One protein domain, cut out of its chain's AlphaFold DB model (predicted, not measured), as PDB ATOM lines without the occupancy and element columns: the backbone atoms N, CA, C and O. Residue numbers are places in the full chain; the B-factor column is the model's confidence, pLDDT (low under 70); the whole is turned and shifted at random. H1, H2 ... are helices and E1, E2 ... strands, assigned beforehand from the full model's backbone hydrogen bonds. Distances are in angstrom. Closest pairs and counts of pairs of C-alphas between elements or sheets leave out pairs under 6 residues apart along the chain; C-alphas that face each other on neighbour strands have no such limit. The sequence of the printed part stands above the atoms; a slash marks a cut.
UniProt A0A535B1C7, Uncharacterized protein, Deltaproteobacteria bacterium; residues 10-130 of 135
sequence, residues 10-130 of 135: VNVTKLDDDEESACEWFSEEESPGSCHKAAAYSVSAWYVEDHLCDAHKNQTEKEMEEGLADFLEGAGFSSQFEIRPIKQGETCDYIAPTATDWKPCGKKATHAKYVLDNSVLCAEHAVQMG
ATOM      1  N   VAL A  10     137.105 101.200  -3.668       81.56
ATOM      2  CA  VAL A  10     136.009 100.574  -4.419       81.56
ATOM      3  C   VAL A  10     134.823 101.529  -4.490       81.56
ATOM      4  O   VAL A  10     134.354 102.039  -3.471       81.56
ATOM      5  N   ASN A  11     134.312 101.746  -5.695       83.50
ATOM      6  CA  ASN A  11     133.049 102.417  -5.953       83.50
ATOM      7  C   ASN A  11     132.038 101.402  -6.492       83.50
ATOM      8  O   ASN A  11     132.360 100.613  -7.374       83.50
ATOM      9  N   VAL A  12     130.823 101.422  -5.950       83.75
ATOM     10  CA  VAL A  12     129.730 100.535  -6.354       83.75
ATOM     11  C   VAL A  12     128.556 101.421  -6.726       83.75
ATOM     12  O   VAL A  12     128.069 102.189  -5.892       83.75
ATOM     13  N   THR A  13     128.110 101.318  -7.969       85.81
ATOM     14  CA  THR A  13     126.983 102.080  -8.507       85.81
ATOM     15  C   THR A  13     125.913 101.107  -8.977       85.81
ATOM     16  O   THR A  13     126.216 100.126  -9.650       85.81
ATOM     17  N   LYS A  14     124.658 101.347  -8.600       85.44
ATOM     18  CA  LYS A  14     123.519 100.568  -9.095       85.44
ATOM     19  C   LYS A  14     123.266 100.934 -10.559       85.44
ATOM     20  O   LYS A  14     123.222 102.122 -10.868       85.44
ATOM     21  N   LEU A  15     123.147  99.925 -11.414       84.00
ATOM     22  CA  LEU A  15     122.802 100.091 -12.827       84.00
ATOM     23  C   LEU A  15     121.302 100.368 -12.961       84.00
ATOM     24  O   LEU A  15     120.512  99.922 -12.121       84.00
ATOM     25  N   ASP A  16     120.921 101.100 -14.004       79.75
ATOM     26  CA  ASP A  16     119.513 101.312 -14.329       79.75
ATOM     27  C   ASP A  16     118.884  99.998 -14.842       79.75
ATOM     28  O   ASP A  16     119.549  99.174 -15.472       79.75
ATOM     29  N   ASP A  17     117.593  99.776 -14.565       68.31
ATOM     30  CA  ASP A  17     116.883  98.529 -14.918       68.31
ATOM     31  C   ASP A  17     116.832  98.262 -16.443       68.31
ATOM     32  O   ASP A  17     116.510  97.152 -16.871       68.31
ATOM     33  N   ASP A  18     117.130  99.268 -17.270       69.00
ATOM     34  CA  ASP A  18     117.217  99.191 -18.731       69.00
ATOM     35  C   ASP A  18     118.615  98.837 -19.282       69.00
ATOM     36  O   ASP A  18     118.748  98.585 -20.484       69.00
ATOM     37  N   GLU A  19     119.647  98.736 -18.438       65.06
ATOM     38  CA  GLU A  19     120.979  98.286 -18.855       65.06
ATOM     39  C   GLU A  19     121.069  96.750 -18.890       65.06
ATOM     40  O   GLU A  19     121.375  96.082 -17.900       65.06
ATOM     41  N   GLU A  20     120.843  96.157 -20.068       66.12
ATOM     42  CA  GLU A  20     120.975  94.709 -20.296       66.12
ATOM     43  C   GLU A  20     122.449  94.261 -20.375       66.12
ATOM     44  O   GLU A  20     122.952  93.873 -21.430       66.12
ATOM     45  N   SER A  21     123.154  94.293 -19.243       76.81
ATOM     46  CA  SER A  21     124.493  93.703 -19.108       76.81
ATOM     47  C   SER A  21     124.427  92.359 -18.382       76.81
ATOM     48  O   SER A  21     123.670  92.189 -17.427       76.81
ATOM     49  N   ALA A  22     125.215  91.375 -18.817       82.62
ATOM     50  CA  ALA A  22     125.345  90.104 -18.105       82.62
ATOM     51  C   ALA A  22     126.330  90.246 -16.940       82.62
ATOM     52  O   ALA A  22     127.292  91.000 -17.026       82.62
ATOM     53  N   CYS A  23     126.112  89.506 -15.857       83.25
ATOM     54  CA  CYS A  23     127.050  89.474 -14.744       83.25
ATOM     55  C   CYS A  23     128.392  88.852 -15.167       83.25
ATOM     56  O   CYS A  23     128.450  87.715 -15.632       83.25
ATOM     57  N   GLU A  24     129.477  89.583 -14.927       82.94
ATOM     58  CA  GLU A  24     130.846  89.205 -15.303       82.94
ATOM     59  C   GLU A  24     131.555  88.355 -14.243       82.94
ATOM     60  O   GLU A  24     132.729  88.019 -14.386       82.94
ATOM     61  N   TRP A  25     130.852  87.974 -13.175       80.50
ATOM     62  CA  TRP A  25     131.434  87.127 -12.143       80.50
ATOM     63  C   TRP A  25     131.799  85.749 -12.705       80.50
ATOM     64  O   TRP A  25     130.991  85.100 -13.383       80.50
ATOM     65  N   PHE A  26     133.005  85.300 -12.370       73.25
ATOM     66  CA  PHE A  26     133.566  84.023 -12.785       73.25
ATOM     67  C   PHE A  26     134.131  83.272 -11.574       73.25
ATOM     68  O   PHE A  26     134.808  83.862 -10.733       73.25
ATOM     69  N   SER A  27     133.873  81.963 -11.509       67.75
ATOM     70  CA  SER A  27     134.479  81.048 -10.536       67.75
ATOM     71  C   SER A  27     135.549  80.214 -11.224       67.75
ATOM     72  O   SER A  27     135.286  79.603 -12.257       67.75
ATOM     73  N   GLU A  28     136.748  80.158 -10.649       60.91
ATOM     74  CA  GLU A  28     137.806  79.262 -11.131       60.91
ATOM     75  C   GLU A  28     137.587  77.803 -10.680       60.91
ATOM     76  O   GLU A  28     138.050  76.874 -11.341       60.91
ATOM     77  N   GLU A  29     136.878  77.586  -9.563       60.03
ATOM     78  CA  GLU A  29     136.659  76.263  -8.952       60.03
ATOM     79  C   GLU A  29     135.398  75.560  -9.471       60.03
ATOM     80  O   GLU A  29     135.362  74.333  -9.603       60.03
ATOM     81  N   GLU A  30     134.360  76.328  -9.788       54.16
ATOM     82  CA  GLU A  30     133.135  75.816 -10.392       54.16
ATOM     83  C   GLU A  30     133.253  76.020 -11.904       54.16
ATOM     84  O   GLU A  30     133.532  77.121 -12.352       54.16
ATOM     85  N   SER A  31     133.131  74.936 -12.679       48.34
ATOM     86  CA  SER A  31     133.323  74.865 -14.144       48.34
ATOM     87  C   SER A  31     132.972  76.158 -14.904       48.34
ATOM     88  O   SER A  31     131.978  76.780 -14.551       48.34
ATOM     89  N   PRO A  32     133.684  76.518 -15.997       48.47
ATOM     90  CA  PRO A  32     133.592  77.837 -16.619       48.47
ATOM     91  C   PRO A  32     132.153  78.145 -17.032       48.47
ATOM     92  O   PRO A  32     131.660  77.679 -18.060       48.47
ATOM     93  N   GLY A  33     131.478  78.915 -16.195       53.22
ATOM     94  CA  GLY A  33     130.095  79.307 -16.358       53.22
ATOM     95  C   GLY A  33     129.994  80.728 -15.862       53.22
ATOM     96  O   GLY A  33     129.919  80.962 -14.659       53.22
ATOM     97  N   SER A  34     130.048  81.677 -16.794       65.06
ATOM     98  CA  SER A  34     129.716  83.063 -16.499       65.06
ATOM     99  C   SER A  34     128.315  83.114 -15.898       65.06
ATOM    100  O   SER A  34     127.401  82.397 -16.324       65.06
ATOM    101  N   CYS A  35     128.132  83.935 -14.870       79.69
ATOM    102  CA  CYS A  35     126.816  84.119 -14.283       79.69
ATOM    103  C   CYS A  35     125.834  84.639 -15.349       79.69
ATOM    104  O   CYS A  35     125.985  85.736 -15.872       79.69
ATOM    105  N   HIS A  36     124.780  83.879 -15.647       78.44
ATOM    106  CA  HIS A  36     123.777  84.277 -16.646       78.44
ATOM    107  C   HIS A  36     122.729  85.277 -16.125       78.44
ATOM    108  O   HIS A  36     121.768  85.582 -16.829       78.44
ATOM    109  N   LYS A  37     122.858  85.755 -14.880       84.62
ATOM    110  CA  LYS A  37     121.954  86.771 -14.323       84.62
ATOM    111  C   LYS A  37     122.305  88.144 -14.902       84.62
ATOM    112  O   LYS A  37     123.474  88.415 -15.179       84.62
ATOM    113  N   ALA A  38     121.304  89.012 -15.024       84.88
ATOM    114  CA  ALA A  38     121.530  90.415 -15.347       84.88
ATOM    115  C   ALA A  38     122.390  91.073 -14.256       84.88
ATOM    116  O   ALA A  38     122.216  90.807 -13.058       84.88
ATOM    117  N   ALA A  39     123.338  91.897 -14.682       84.81
ATOM    118  CA  ALA A  39     124.067  92.770 -13.792       84.81
ATOM    119  C   ALA A  39     123.107  93.808 -13.203       84.81
ATOM    120  O   ALA A  39     122.197  94.286 -13.868       84.81
ATOM    121  N   ALA A  40     123.311  94.121 -11.932       86.62
ATOM    122  CA  ALA A  40     122.552  95.138 -11.208       86.62
ATOM    123  C   ALA A  40     123.467  96.243 -10.667       86.62
ATOM    124  O   ALA A  40     122.990  97.291 -10.241       86.62
ATOM    125  N   TYR A  41     124.780  96.002 -10.654       85.00
ATOM    126  CA  TYR A  41     125.772  96.910 -10.108       85.00
ATOM    127  C   TYR A  41     126.978  96.988 -11.038       85.00
ATOM    128  O   TYR A  41     127.455  95.963 -11.520       85.00
ATOM    129  N   SER A  42     127.486  98.199 -11.226       86.56
ATOM    130  CA  SER A  42     128.824  98.471 -11.732       86.56
ATOM    131  C   SER A  42     129.760  98.671 -10.549       86.56
ATOM    132  O   SER A  42     129.455  99.426  -9.620       86.56
ATOM    133  N   VAL A  43     130.882  97.962 -10.563       84.88
ATOM    134  CA  VAL A  43     131.917  98.009  -9.540       84.88
ATOM    135  C   VAL A  43     133.204  98.498 -10.176       84.88
ATOM    136  O   VAL A  43     133.735  97.876 -11.090       84.88
ATOM    137  N   SER A  44     133.726  99.593  -9.643       85.25
ATOM    138  CA  SER A  44     135.000 100.183 -10.031       85.25
ATOM    139  C   SER A  44     135.965 100.049  -8.859       85.25
ATOM    140  O   SER A  44     135.753 100.674  -7.819       85.25
ATOM    141  N   ALA A  45     137.010  99.238  -8.991       84.25
ATOM    142  CA  ALA A  45     137.950  98.956  -7.909       84.25
ATOM    143  C   ALA A  45     139.383  99.269  -8.329       84.25
ATOM    144  O   ALA A  45     139.878  98.753  -9.327       84.25
ATOM    145  N   TRP A  46     140.077 100.084  -7.537       86.19
ATOM    146  CA  TRP A  46     141.502 100.299  -7.745       86.19
ATOM    147  C   TRP A  46     142.344  99.287  -6.975       86.19
ATOM    148  O   TRP A  46     142.163  99.099  -5.768       86.19
ATOM    149  N   TYR A  47     143.318  98.687  -7.653       85.38
ATOM    150  CA  TYR A  47     144.244  97.732  -7.052       85.38
ATOM    151  C   TYR A  47     145.668  97.904  -7.586       85.38
ATOM    152  O   TYR A  47     145.905  98.502  -8.634       85.38
ATOM    153  N   VAL A  48     146.651  97.423  -6.819       88.12
ATOM    154  CA  VAL A  48     148.053  97.425  -7.257       88.12
ATOM    155  C   VAL A  48     148.264  96.245  -8.191       88.12
ATOM    156  O   VAL A  48     148.152  95.104  -7.755       88.12
ATOM    157  N   GLU A  49     148.589  96.534  -9.447       86.88
ATOM    158  CA  GLU A  49     148.959  95.514 -10.431       86.88
ATOM    159  C   GLU A  49     150.447  95.171 -10.325       86.88
ATOM    160  O   GLU A  49     150.805  94.007 -10.192       86.88
ATOM    161  N   ASP A  50     151.309  96.194 -10.288       89.25
ATOM    162  CA  ASP A  50     152.764  96.022 -10.277       89.25
ATOM    163  C   ASP A  50     153.458  96.952  -9.284       89.25
ATOM    164  O   ASP A  50     153.088  98.118  -9.116       89.25
ATOM    165  N   HIS A  51     154.573  96.490  -8.719       92.75
ATOM    166  CA  HIS A  51     155.556  97.362  -8.083       92.75
ATOM    167  C   HIS A  51     156.717  97.647  -9.037       92.75
ATOM    168  O   HIS A  51     157.357  96.749  -9.593       92.75
ATOM    169  N   LEU A  52     157.038  98.927  -9.208       92.62
ATOM    170  CA  LEU A  52     158.004  99.408 -10.189       92.62
ATOM    171  C   LEU A  52     159.183 100.100  -9.497       92.62
ATOM    172  O   LEU A  52     159.028 100.886  -8.559       92.62
ATOM    173  N   CYS A  53     160.395  99.826  -9.980       93.19
ATOM    174  CA  CYS A  53     161.550 100.687  -9.722       93.19
ATOM    175  C   CYS A  53     161.538 101.882 -10.688       93.19
ATOM    176  O   CYS A  53     160.869 101.829 -11.718       93.19
ATOM    177  N   ASP A  54     162.319 102.928 -10.412       91.62
ATOM    178  CA  ASP A  54     162.343 104.155 -11.228       91.62
ATOM    179  C   ASP A  54     162.573 103.907 -12.727       91.62
ATOM    180  O   ASP A  54     161.974 104.567 -13.571       91.62
ATOM    181  N   ALA A  55     163.406 102.921 -13.073       91.19
ATOM    182  CA  ALA A  55     163.665 102.572 -14.467       91.19
ATOM    183  C   ALA A  55     162.412 102.028 -15.172       91.19
ATOM    184  O   ALA A  55     162.096 102.469 -16.274       91.19
ATOM    185  N   HIS A  56     161.691 101.105 -14.529       90.88
ATOM    186  CA  HIS A  56     160.481 100.516 -15.104       90.88
ATOM    187  C   HIS A  56     159.282 101.455 -15.018       90.88
ATOM    188  O   HIS A  56     158.478 101.466 -15.933       90.88
ATOM    189  N   LYS A  57     159.220 102.329 -14.009       90.12
ATOM    190  CA  LYS A  57     158.256 103.434 -13.956       90.12
ATOM    191  C   LYS A  57     158.365 104.325 -15.198       90.12
ATOM    192  O   LYS A  57     157.377 104.513 -15.895       90.12
ATOM    193  N   ASN A  58     159.573 104.791 -15.522       89.81
ATOM    194  CA  ASN A  58     159.793 105.625 -16.709       89.81
ATOM    195  C   ASN A  58     159.520 104.866 -18.014       89.81
ATOM    196  O   ASN A  58     159.072 105.466 -18.985       89.81
ATOM    197  N   GLN A  59     159.807 103.560 -18.059       86.56
ATOM    198  CA  GLN A  59     159.469 102.735 -19.216       86.56
ATOM    199  C   GLN A  59     157.952 102.633 -19.401       86.56
ATOM    200  O   GLN A  59     157.478 102.890 -20.498       86.56
ATOM    201  N   THR A  60     157.200 102.319 -18.346       83.94
ATOM    202  CA  THR A  60     155.736 102.222 -18.403       83.94
ATOM    203  C   THR A  60     155.092 103.559 -18.771       83.94
ATOM    204  O   THR A  60     154.180 103.592 -19.590       83.94
ATOM    205  N   GLU A  61     155.581 104.678 -18.229       85.25
ATOM    206  CA  GLU A  61     155.115 106.017 -18.626       85.25
ATOM    207  C   GLU A  61     155.421 106.312 -20.096       85.25
ATOM    208  O   GLU A  61     154.573 106.829 -20.816       85.25
ATOM    209  N   LYS A  62     156.606 105.929 -20.568       83.12
ATOM    210  CA  LYS A  62     156.991 106.090 -21.967       83.12
ATOM    211  C   LYS A  62     156.141 105.220 -22.898       83.12
ATOM    212  O   LYS A  62     155.732 105.690 -23.946       83.12
ATOM    213  N   GLU A  63     155.837 103.981 -22.522       77.44
ATOM    214  CA  GLU A  63     154.936 103.096 -23.276       77.44
ATOM    215  C   GLU A  63     153.504 103.655 -23.332       77.44
ATOM    216  O   GLU A  63     152.845 103.566 -24.371       77.44
ATOM    217  N   MET A  64     153.048 104.291 -22.248       73.44
ATOM    218  CA  MET A  64     151.777 105.015 -22.200       73.44
ATOM    219  C   MET A  64     151.767 106.215 -23.159       73.44
ATOM    220  O   MET A  64     150.801 106.394 -23.898       73.44
ATOM    221  N   GLU A  65     152.838 107.012 -23.172       74.19
ATOM    222  CA  GLU A  65     152.977 108.186 -24.042       74.19
ATOM    223  C   GLU A  65     153.185 107.820 -25.523       74.19
ATOM    224  O   GLU A  65     152.655 108.498 -26.403       74.19
ATOM    225  N   GLU A  66     153.959 106.769 -25.814       69.44
ATOM    226  CA  GLU A  66     154.414 106.438 -27.170       69.44
ATOM    227  C   GLU A  66     153.563 105.382 -27.894       69.44
ATOM    228  O   GLU A  66     153.651 105.302 -29.120       69.44
ATOM    229  N   GLY A  67     152.773 104.550 -27.196       57.38
ATOM    230  CA  GLY A  67     152.250 103.315 -27.806       57.38
ATOM    231  C   GLY A  67     150.837 102.843 -27.453       57.38
ATOM    232  O   GLY A  67     150.375 101.899 -28.090       57.38
ATOM    233  N   LEU A  68     150.124 103.443 -26.494       52.78
ATOM    234  CA  LEU A  68     148.864 102.869 -25.980       52.78
ATOM    235  C   LEU A  68     147.621 103.759 -26.110       52.78
ATOM    236  O   LEU A  68     146.530 103.267 -25.862       52.78
ATOM    237  N   ALA A  69     147.720 105.011 -26.562       49.94
ATOM    238  CA  ALA A  69     146.515 105.795 -26.874       49.94
ATOM    239  C   ALA A  69     145.760 105.225 -28.099       49.94
ATOM    240  O   ALA A  69     144.548 105.050 -28.053       49.94
ATOM    241  N   ASP A  70     146.487 104.845 -29.157       49.12
ATOM    242  CA  ASP A  70     145.912 104.363 -30.428       49.12
ATOM    243  C   ASP A  70     145.439 102.892 -30.388       49.12
ATOM    244  O   ASP A  70     144.515 102.513 -31.106       49.12
ATOM    245  N   PHE A  71     146.049 102.032 -29.560       51.16
ATOM    246  CA  PHE A  71     145.687 100.604 -29.486       51.16
ATOM    247  C   PHE A  71     144.584 100.316 -28.450       51.16
ATOM    248  O   PHE A  71     143.752  99.434 -28.670       51.16
ATOM    249  N   LEU A  72     144.536 101.067 -27.342       48.44
ATOM    250  CA  LEU A  72     143.539 100.878 -26.277       48.44
ATOM    251  C   LEU A  72     142.154 101.424 -26.643       48.44
ATOM    252  O   LEU A  72     141.151 100.833 -26.242       48.44
ATOM    253  N   GLU A  73     142.082 102.477 -27.465       48.34
ATOM    254  CA  GLU A  73     140.810 102.987 -27.998       48.34
ATOM    255  C   GLU A  73     140.114 101.943 -28.900       48.34
ATOM    256  O   GLU A  73     138.891 101.823 -28.892       48.34
ATOM    257  N   GLY A  74     140.887 101.114 -29.617       40.16
ATOM    258  CA  GLY A  74     140.364 100.085 -30.524       40.16
ATOM    259  C   GLY A  74     139.940  98.765 -29.865       40.16
ATOM    260  O   GLY A  74     139.176  98.012 -30.467       40.16
ATOM    261  N   ALA A  75     140.417  98.468 -28.652       45.12
ATOM    262  CA  ALA A  75     140.148  97.207 -27.952       45.12
ATOM    263  C   ALA A  75     139.174  97.347 -26.765       45.12
ATOM    264  O   ALA A  75     138.889  96.355 -26.102       45.12
ATOM    265  N   GLY A  76     138.683  98.559 -26.472       39.72
ATOM    266  CA  GLY A  76     137.815  98.822 -25.315       39.72
ATOM    267  C   GLY A  76     138.527  98.737 -23.959       39.72
ATOM    268  O   GLY A  76     137.902  98.947 -22.925       39.72
ATOM    269  N   PHE A  77     139.836  98.477 -23.949       45.19
ATOM    270  CA  PHE A  77     140.676  98.452 -22.755       45.19
ATOM    271  C   PHE A  77     141.178  99.859 -22.444       45.19
ATOM    272  O   PHE A  77     142.367 100.135 -22.512       45.19
ATOM    273  N   SER A  78     140.301 100.782 -22.067       48.28
ATOM    274  CA  SER A  78     140.753 101.982 -21.360       48.28
ATOM    275  C   SER A  78     141.073 101.611 -19.908       48.28
ATOM    276  O   SER A  78     140.428 102.090 -18.978       48.28
ATOM    277  N   SER A  79     142.047 100.717 -19.692       57.62
ATOM    278  CA  SER A  79     142.543 100.399 -18.353       57.62
ATOM    279  C   SER A  79     143.211 101.651 -17.795       57.62
ATOM    280  O   SER A  79     144.374 101.951 -18.055       57.62
ATOM    281  N   GLN A  80     142.413 102.440 -17.077       73.81
ATOM    282  CA  GLN A  80     142.874 103.626 -16.380       73.81
ATOM    283  C   GLN A  80     143.857 103.158 -15.317       73.81
ATOM    284  O   GLN A  80     143.525 102.323 -14.477       73.81
ATOM    285  N   PHE A  81     145.079 103.670 -15.364       82.69
ATOM    286  CA  PHE A  81     146.064 103.388 -14.340       82.69
ATOM    287  C   PHE A  81     146.800 104.652 -13.929       82.69
ATOM    288  O   PHE A  81     146.956 105.601 -14.695       82.69
ATOM    289  N   GLU A  82     147.280 104.642 -12.696       86.81
ATOM    290  CA  GLU A  82     148.102 105.680 -12.112       86.81
ATOM    291  C   GLU A  82     149.368 105.052 -11.543       86.81
ATOM    292  O   GLU A  82     149.322 104.024 -10.868       86.81
ATOM    293  N   ILE A  83     150.515 105.691 -11.751       88.19
ATOM    294  CA  ILE A  83     151.750 105.279 -11.087       88.19
ATOM    295  C   ILE A  83     151.968 106.179  -9.874       88.19
ATOM    296  O   ILE A  83     152.228 107.377 -10.003       88.19
ATOM    297  N   ARG A  84     151.868 105.601  -8.675       89.50
ATOM    298  CA  ARG A  84     151.984 106.330  -7.407       89.50
ATOM    299  C   ARG A  84     153.281 105.973  -6.682       89.50
ATOM    300  O   ARG A  84     153.653 104.800  -6.646       89.50
ATOM    301  N   PRO A  85     153.982 106.944  -6.071       90.50
ATOM    302  CA  PRO A  85     155.160 106.647  -5.265       90.50
ATOM    303  C   PRO A  85     154.766 105.859  -4.009       90.50
ATOM    304  O   PRO A  85     153.751 106.169  -3.378       90.50
ATOM    305  N   ILE A  86     155.596 104.883  -3.632       90.12
ATOM    306  CA  ILE A  86     155.451 104.081  -2.408       90.12
ATOM    307  C   ILE A  86     156.613 104.316  -1.449       90.12
ATOM    308  O   ILE A  86     157.758 104.534  -1.852       90.12
ATOM    309  N   LYS A  87     156.334 104.241  -0.150       81.75
ATOM    310  CA  LYS A  87     157.358 104.407   0.896       81.75
ATOM    311  C   LYS A  87     158.043 103.093   1.286       81.75
ATOM    312  O   LYS A  87     159.120 103.122   1.886       81.75
ATOM    313  N   GLN A  88     157.421 101.952   0.990       68.62
ATOM    314  CA  GLN A  88     157.835 100.634   1.481       68.62
ATOM    315  C   GLN A  88     158.793  99.885   0.541       68.62
ATOM    316  O   GLN A  88     158.870 100.162  -0.650       68.62
ATOM    317  N   GLY A  89     159.558  98.942   1.102       69.75
ATOM    318  CA  GLY A  89     160.609  98.183   0.417       69.75
ATOM    319  C   GLY A  89     160.117  96.954  -0.341       69.75
ATOM    320  O   GLY A  89     160.716  95.893  -0.183       69.75
ATOM    321  N   GLU A  90     159.055  97.095  -1.131       85.62
ATOM    322  CA  GLU A  90     158.644  96.027  -2.047       85.62
ATOM    323  C   GLU A  90     159.728  95.798  -3.112       85.62
ATOM    324  O   GLU A  90     160.603  96.643  -3.356       85.62
ATOM    325  N   THR A  91     159.681  94.633  -3.743       90.31
ATOM    326  CA  THR A  91     160.514  94.322  -4.901       90.31
ATOM    327  C   THR A  91     159.812  94.746  -6.171       90.31
ATOM    328  O   THR A  91     158.597  94.762  -6.247       90.31
ATOM    329  N   CYS A  92     160.584  95.141  -7.171       91.75
ATOM    330  CA  CYS A  92     160.065  95.438  -8.484       91.75
ATOM    331  C   CYS A  92     159.686  94.121  -9.154       91.75
ATOM    332  O   CYS A  92     160.567  93.304  -9.446       91.75
ATOM    333  N   ASP A  93     158.392  93.961  -9.399       89.25
ATOM    334  CA  ASP A  93     157.791  92.726  -9.897       89.25
ATOM    335  C   ASP A  93     157.668  92.721 -11.429       89.25
ATOM    336  O   ASP A  93     157.323  91.705 -12.016       89.25
ATOM    337  N   TYR A  94     158.053  93.825 -12.084       86.19
ATOM    338  CA  TYR A  94     158.053  93.954 -13.539       86.19
ATOM    339  C   TYR A  94     158.828  92.818 -14.217       86.19
ATOM    340  O   TYR A  94     160.031  92.634 -13.969       86.19
ATOM    341  N   ILE A  95     158.145  92.117 -15.119       84.94
ATOM    342  CA  ILE A  95     158.705  91.095 -16.001       84.94
ATOM    343  C   ILE A  95     158.764  91.689 -17.404       84.94
ATOM    344  O   ILE A  95     157.743  92.060 -17.979       84.94
ATOM    345  N   ALA A  96     159.964  91.774 -17.973       77.81
ATOM    346  CA  ALA A  96     160.102  92.265 -19.337       77.81
ATOM    347  C   ALA A  96     159.408  91.291 -20.314       77.81
ATOM    348  O   ALA A  96     159.686  90.093 -20.246       77.81
ATOM    349  N   PRO A  97     158.605  91.768 -21.282       73.62
ATOM    350  CA  PRO A  97     157.939  90.902 -22.265       73.62
ATOM    351  C   PRO A  97     158.908  90.049 -23.099       73.62
ATOM    352  O   PRO A  97     158.544  89.024 -23.666       73.62
ATOM    353  N   THR A  98     160.162  90.489 -23.193       74.88
ATOM    354  CA  THR A  98     161.247  89.813 -23.909       74.88
ATOM    355  C   THR A  98     162.044  88.844 -23.031       74.88
ATOM    356  O   THR A  98     162.943  88.168 -23.539       74.88
ATOM    357  N   ALA A  99     161.752  88.767 -21.728       75.12
ATOM    358  CA  ALA A  99     162.426  87.863 -20.806       75.12
ATOM    359  C   ALA A  99     161.996  86.418 -21.079       75.12
ATOM    360  O   ALA A  99     160.837  86.045 -20.927       75.12
ATOM    361  N   THR A 100     162.952  85.575 -21.461       75.06
ATOM    362  CA  THR A 100     162.708  84.148 -21.716       75.06
ATOM    363  C   THR A 100     162.566  83.330 -20.437       75.06
ATOM    364  O   THR A 100     162.032  82.224 -20.470       75.06
ATOM    365  N   ASP A 101     163.041  83.859 -19.313       79.56
ATOM    366  CA  ASP A 101     163.014  83.216 -18.004       79.56
ATOM    367  C   ASP A 101     161.859  83.693 -17.112       79.56
ATOM    368  O   ASP A 101     161.735  83.189 -15.997       79.56
ATOM    369  N   TRP A 102     161.024  84.627 -17.596       80.25
ATOM    370  CA  TRP A 102     159.869  85.192 -16.880       80.25
ATOM    371  C   TRP A 102     160.201  85.690 -15.468       80.25
ATOM    372  O   TRP A 102     159.356  85.683 -14.572       80.25
ATOM    373  N   LYS A 103     161.455  86.098 -15.235       86.56
ATOM    374  CA  LYS A 103     161.880  86.549 -13.914       86.56
ATOM    375  C   LYS A 103     161.547  88.021 -13.698       86.56
ATOM    376  O   LYS A 103     161.815  88.839 -14.582       86.56
ATOM    377  N   PRO A 104     161.047  88.376 -12.502       87.31
ATOM    378  CA  PRO A 104     160.838  89.765 -12.139       87.31
ATOM    379  C   PRO A 104     162.178  90.480 -11.967       87.31
ATOM    380  O   PRO A 104     163.207  89.876 -11.646       87.31
ATOM    381  N   CYS A 105     162.158  91.798 -12.134       89.69
ATOM    382  CA  CYS A 105     163.330  92.655 -11.984       89.69
ATOM    383  C   CYS A 105     164.059  92.481 -10.641       89.69
ATOM    384  O   CYS A 105     165.292  92.508 -10.595       89.69
ATOM    385  N   GLY A 106     163.313  92.377  -9.538       86.56
ATOM    386  CA  GLY A 106     163.851  92.142  -8.196       86.56
ATOM    387  C   GLY A 106     164.589  93.326  -7.553       86.56
ATOM    388  O   GLY A 106     165.040  93.219  -6.414       86.56
ATOM    389  N   LYS A 107     164.721  94.475  -8.235       90.94
ATOM    390  CA  LYS A 107     165.236  95.720  -7.625       90.94
ATOM    391  C   LYS A 107     164.260  96.258  -6.583       90.94
ATOM    392  O   LYS A 107     163.093  95.907  -6.600       90.94
ATOM    393  N   LYS A 108     164.700  97.168  -5.711       91.00
ATOM    394  CA  LYS A 108     163.779  97.865  -4.801       91.00
ATOM    395  C   LYS A 108     162.759  98.680  -5.606       91.00
ATOM    396  O   LYS A 108     163.158  99.502  -6.433       91.00
ATOM    397  N   ALA A 109     161.475  98.457  -5.352       91.69
ATOM    398  CA  ALA A 109     160.407  99.267  -5.908       91.69
ATOM    399  C   ALA A 109     160.292 100.601  -5.164       91.69
ATOM    400  O   ALA A 109     160.492 100.694  -3.951       91.69
ATOM    401  N   THR A 110     159.996 101.644  -5.927       91.81
ATOM    402  CA  THR A 110     159.764 103.012  -5.444       91.81
ATOM    403  C   THR A 110     158.383 103.516  -5.838       91.81
ATOM    404  O   THR A 110     157.918 104.517  -5.297       91.81
ATOM    405  N   HIS A 111     157.701 102.797  -6.733       92.56
ATOM    406  CA  HIS A 111     156.379 103.126  -7.235       92.56
ATOM    407  C   HIS A 111     155.489 101.881  -7.283       92.56
ATOM    408  O   HIS A 111     155.983 100.756  -7.354       92.56
ATOM    409  N   ALA A 112     154.180 102.096  -7.270       91.12
ATOM    410  CA  ALA A 112     153.168 101.091  -7.551       91.12
ATOM    411  C   ALA A 112     152.327 101.551  -8.743       91.12
ATOM    412  O   ALA A 112     151.906 102.711  -8.790       91.12
ATOM    413  N   LYS A 113     152.092 100.646  -9.693       89.44
ATOM    414  CA  LYS A 113     151.107 100.799 -10.757       89.44
ATOM    415  C   LYS A 113     149.750 100.416 -10.177       89.44
ATOM    416  O   LYS A 113     149.514  99.259  -9.839       89.44
ATOM    417  N   TYR A 114     148.903 101.415 -10.000       86.88
ATOM    418  CA  TYR A 114     147.555 101.284  -9.481       86.88
ATOM    419  C   TYR A 114     146.609 101.305 -10.674       86.88
ATOM    420  O   TYR A 114     146.610 102.281 -11.414       86.88
ATOM    421  N   VAL A 115     145.869 100.231 -10.908       85.06
ATOM    422  CA  VAL A 115     144.976 100.090 -12.064       85.06
ATOM    423  C   VAL A 115     143.529 100.078 -11.591       85.06
ATOM    424  O   VAL A 115     143.245  99.624 -10.480       85.06
ATOM    425  N   LEU A 116     142.632 100.599 -12.419       84.50
ATOM    426  CA  LEU A 116     141.197 100.551 -12.198       84.50
ATOM    427  C   LEU A 116     140.609  99.331 -12.909       84.50
ATOM    428  O   LEU A 116     140.571  99.294 -14.140       84.50
ATOM    429  N   ASP A 117     140.106  98.381 -12.127       83.44
ATOM    430  CA  ASP A 117     139.184  97.360 -12.614       83.44
ATOM    431  C   ASP A 117     137.779  97.941 -12.710       83.44
ATOM    432  O   ASP A 117     137.333  98.624 -11.783       83.44
ATOM    433  N   ASN A 118     137.060  97.629 -13.782       83.00
ATOM    434  CA  ASN A 118     135.620  97.836 -13.838       83.00
ATOM    435  C   ASN A 118     134.968  96.498 -14.157       83.00
ATOM    436  O   ASN A 118     135.319  95.876 -15.155       83.00
ATOM    437  N   SER A 119     134.017  96.084 -13.327       82.06
ATOM    438  CA  SER A 119     133.242  94.865 -13.529       82.06
ATOM    439  C   SER A 119     131.770  95.112 -13.241       82.06
ATOM    440  O   SER A 119     131.411  95.920 -12.382       82.06
ATOM    441  N   VAL A 120     130.892  94.404 -13.946       86.19
ATOM    442  CA  VAL A 120     129.451  94.436 -13.680       86.19
ATOM    443  C   VAL A 120     128.981  93.140 -13.025       86.19
ATOM    444  O   VAL A 120     129.235  92.025 -13.484       86.19
ATOM    445  N   LEU A 121     128.274  93.269 -11.903       86.19
ATOM    446  CA  LEU A 121     127.879  92.152 -11.050       86.19
ATOM    447  C   LEU A 121     126.365  92.126 -10.840       86.19
ATOM    448  O   LEU A 121     125.708  93.161 -10.718       86.19
ATOM    449  N   CYS A 122     125.791  90.926 -10.750       88.38
ATOM    450  CA  CYS A 122     124.426  90.763 -10.257       88.38
ATOM    451  C   CYS A 122     124.380  91.008  -8.740       88.38
ATOM    452  O   CYS A 122     125.402  90.948  -8.053       88.38
ATOM    453  N   ALA A 123     123.184  91.240  -8.197       87.00
ATOM    454  CA  ALA A 123     123.012  91.542  -6.773       87.00
ATOM    455  C   ALA A 123     123.603  90.476  -5.832       87.00
ATOM    456  O   ALA A 123     124.161  90.809  -4.791       87.00
ATOM    457  N   GLU A 124     123.522  89.201  -6.214       86.62
ATOM    458  CA  GLU A 124     124.063  88.088  -5.428       86.62
ATOM    459  C   GLU A 124     125.597  88.121  -5.377       86.62
ATOM    460  O   GLU A 124     126.179  88.087  -4.294       86.62
ATOM    461  N   HIS A 125     126.252  88.268  -6.532       86.25
ATOM    462  CA  HIS A 125     127.712  88.289  -6.605       86.25
ATOM    463  C   HIS A 125     128.314  89.580  -6.052       86.25
ATOM    464  O   HIS A 125     129.392  89.534  -5.464       86.25
ATOM    465  N   ALA A 126     127.611  90.713  -6.144       83.69
ATOM    466  CA  ALA A 126     128.032  91.938  -5.470       83.69
ATOM    467  C   ALA A 126     128.116  91.734  -3.943       83.69
ATOM    468  O   ALA A 126     129.124  92.073  -3.325       83.69
ATOM    469  N   VAL A 127     127.106  91.094  -3.339       84.69
ATOM    470  CA  VAL A 127     127.104  90.769  -1.901       84.69
ATOM    471  C   VAL A 127     128.165  89.720  -1.555       84.69
ATOM    472  O   VAL A 127     128.852  89.864  -0.546       84.69
ATOM    473  N   GLN A 128     128.344  88.686  -2.385       82.75
ATOM    474  CA  GLN A 128     129.371  87.657  -2.171       82.75
ATOM    475  C   GLN A 128     130.793  88.235  -2.178       82.75
ATOM    476  O   GLN A 128     131.639  87.796  -1.402       82.75
ATOM    477  N   MET A 129     131.044  89.240  -3.018       77.31
ATOM    478  CA  MET A 129     132.309  89.977  -3.063       77.31
ATOM    479  C   MET A 129     132.459  90.991  -1.913       77.31
ATOM    480  O   MET A 129     133.492  91.643  -1.798       77.31
ATOM    481  N   GLY A 130     131.463  91.098  -1.026       76.12
ATOM    482  CA  GLY A 130     131.500  91.968   0.148       76.12
ATOM    483  C   GLY A 130     131.198  93.435  -0.154       76.12
ATOM    484  O   GLY A 130     131.504  94.296   0.669       76.12
TER     485      GLY A 130
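What this domain is: This is residues 10 to 130 of the 135 residues of an uncharacterized protein of Deltaproteobacteria bacterium (UniProt A0A535B1C7). Two long antiparallel strands, E2 and E4, make a twisted ribbon through the core, widened at one end by short E1 beside E2 and at the other by short E3 beside E4. H1 packs over one face at the E3 end and small H3 on the opposite face at the E1 end, while residues 70 to 76, mostly H2, stick out and long loops lie at both ends of the ribbon. The 121 printed residues run E1, E2, H1, H2, E3, E4, H3; the antiparallel sheet has the order E1, E2, E4, E3. The class is mixed, helices and strands, with 60 of the 121 residues in named elements, under half. The whole is loose, with a radius of gyration of the C-alphas of 17.7 A and spans of 47 by 33 by 31 A.

How they stand to each other: Begin with inner strands E2, residues 41 to 52, and E4, residues 111 to 121: their directions stand at 158 degrees, and N 43 and O 119 are within hydrogen-bond range at 2.8 A. Edge strand E1, residues 10 to 14, forms a hairpin with E2, where N 11 and O 44 are within hydrogen-bond range at 2.8 A. Edge strand E3, residues 81 to 85, forms a hairpin with E4, where N 82 and O 114 are within hydrogen-bond range at 2.8 A. The sheet is strongly twisted and curled like part of a barrel. H1, residues 54 to 67, is on the sheet at a height of 10.8 A, over E4 and E3 and only just not over E2, with 2 C-alphas falling on that strand; it runs along the strands, at 17 degrees to E4 on the local plane. Its closest C-alphas to E4 are Lys 57 and His 111, 7.0 A apart. H2, residues 69 to 75, is not on the sheet and meets H1 only through their link. E2, H1, H2 and E3 form a split strand-helix-strand unit, two strands running the same way with E4 between them, and its crossover is right-handed. H3, residues 123 to 128, is on the opposite face from H1 at a height of 8.9 A, only just over E4, with 3 C-alphas falling on it. Every O i to N i+4 pair is within hydrogen-bond range in H1 and H3; H2 has 1 of 3, and 2 of 4 O i to N i+3 pairs.

Where its parts are: Find C-alpha 10 at (136.009, 100.574, -4.419), where E1 begins; it is 13.3 A long, as is E3. From C-alpha 41 at (125.772, 96.910, -10.108), E2 runs 32.3 A; E4 covers 30.8 A. H1 measures 19.4 A, H2 10.7 A and H3 8.8 A, ending at C-alpha 128 at (129.371, 87.657, -2.171).

The domain as a whole: The farthest C-alphas, those of Asp 18 and Lys 107, are 49.4 A apart. The printed part has no cut; the links E1 to E2 and E3 to E4 are long. Mean pLDDT of the printed part is 78.1; look for values under 70 at residues 17 to 20, 27 to 34, 66 to 79 and 88 to 89.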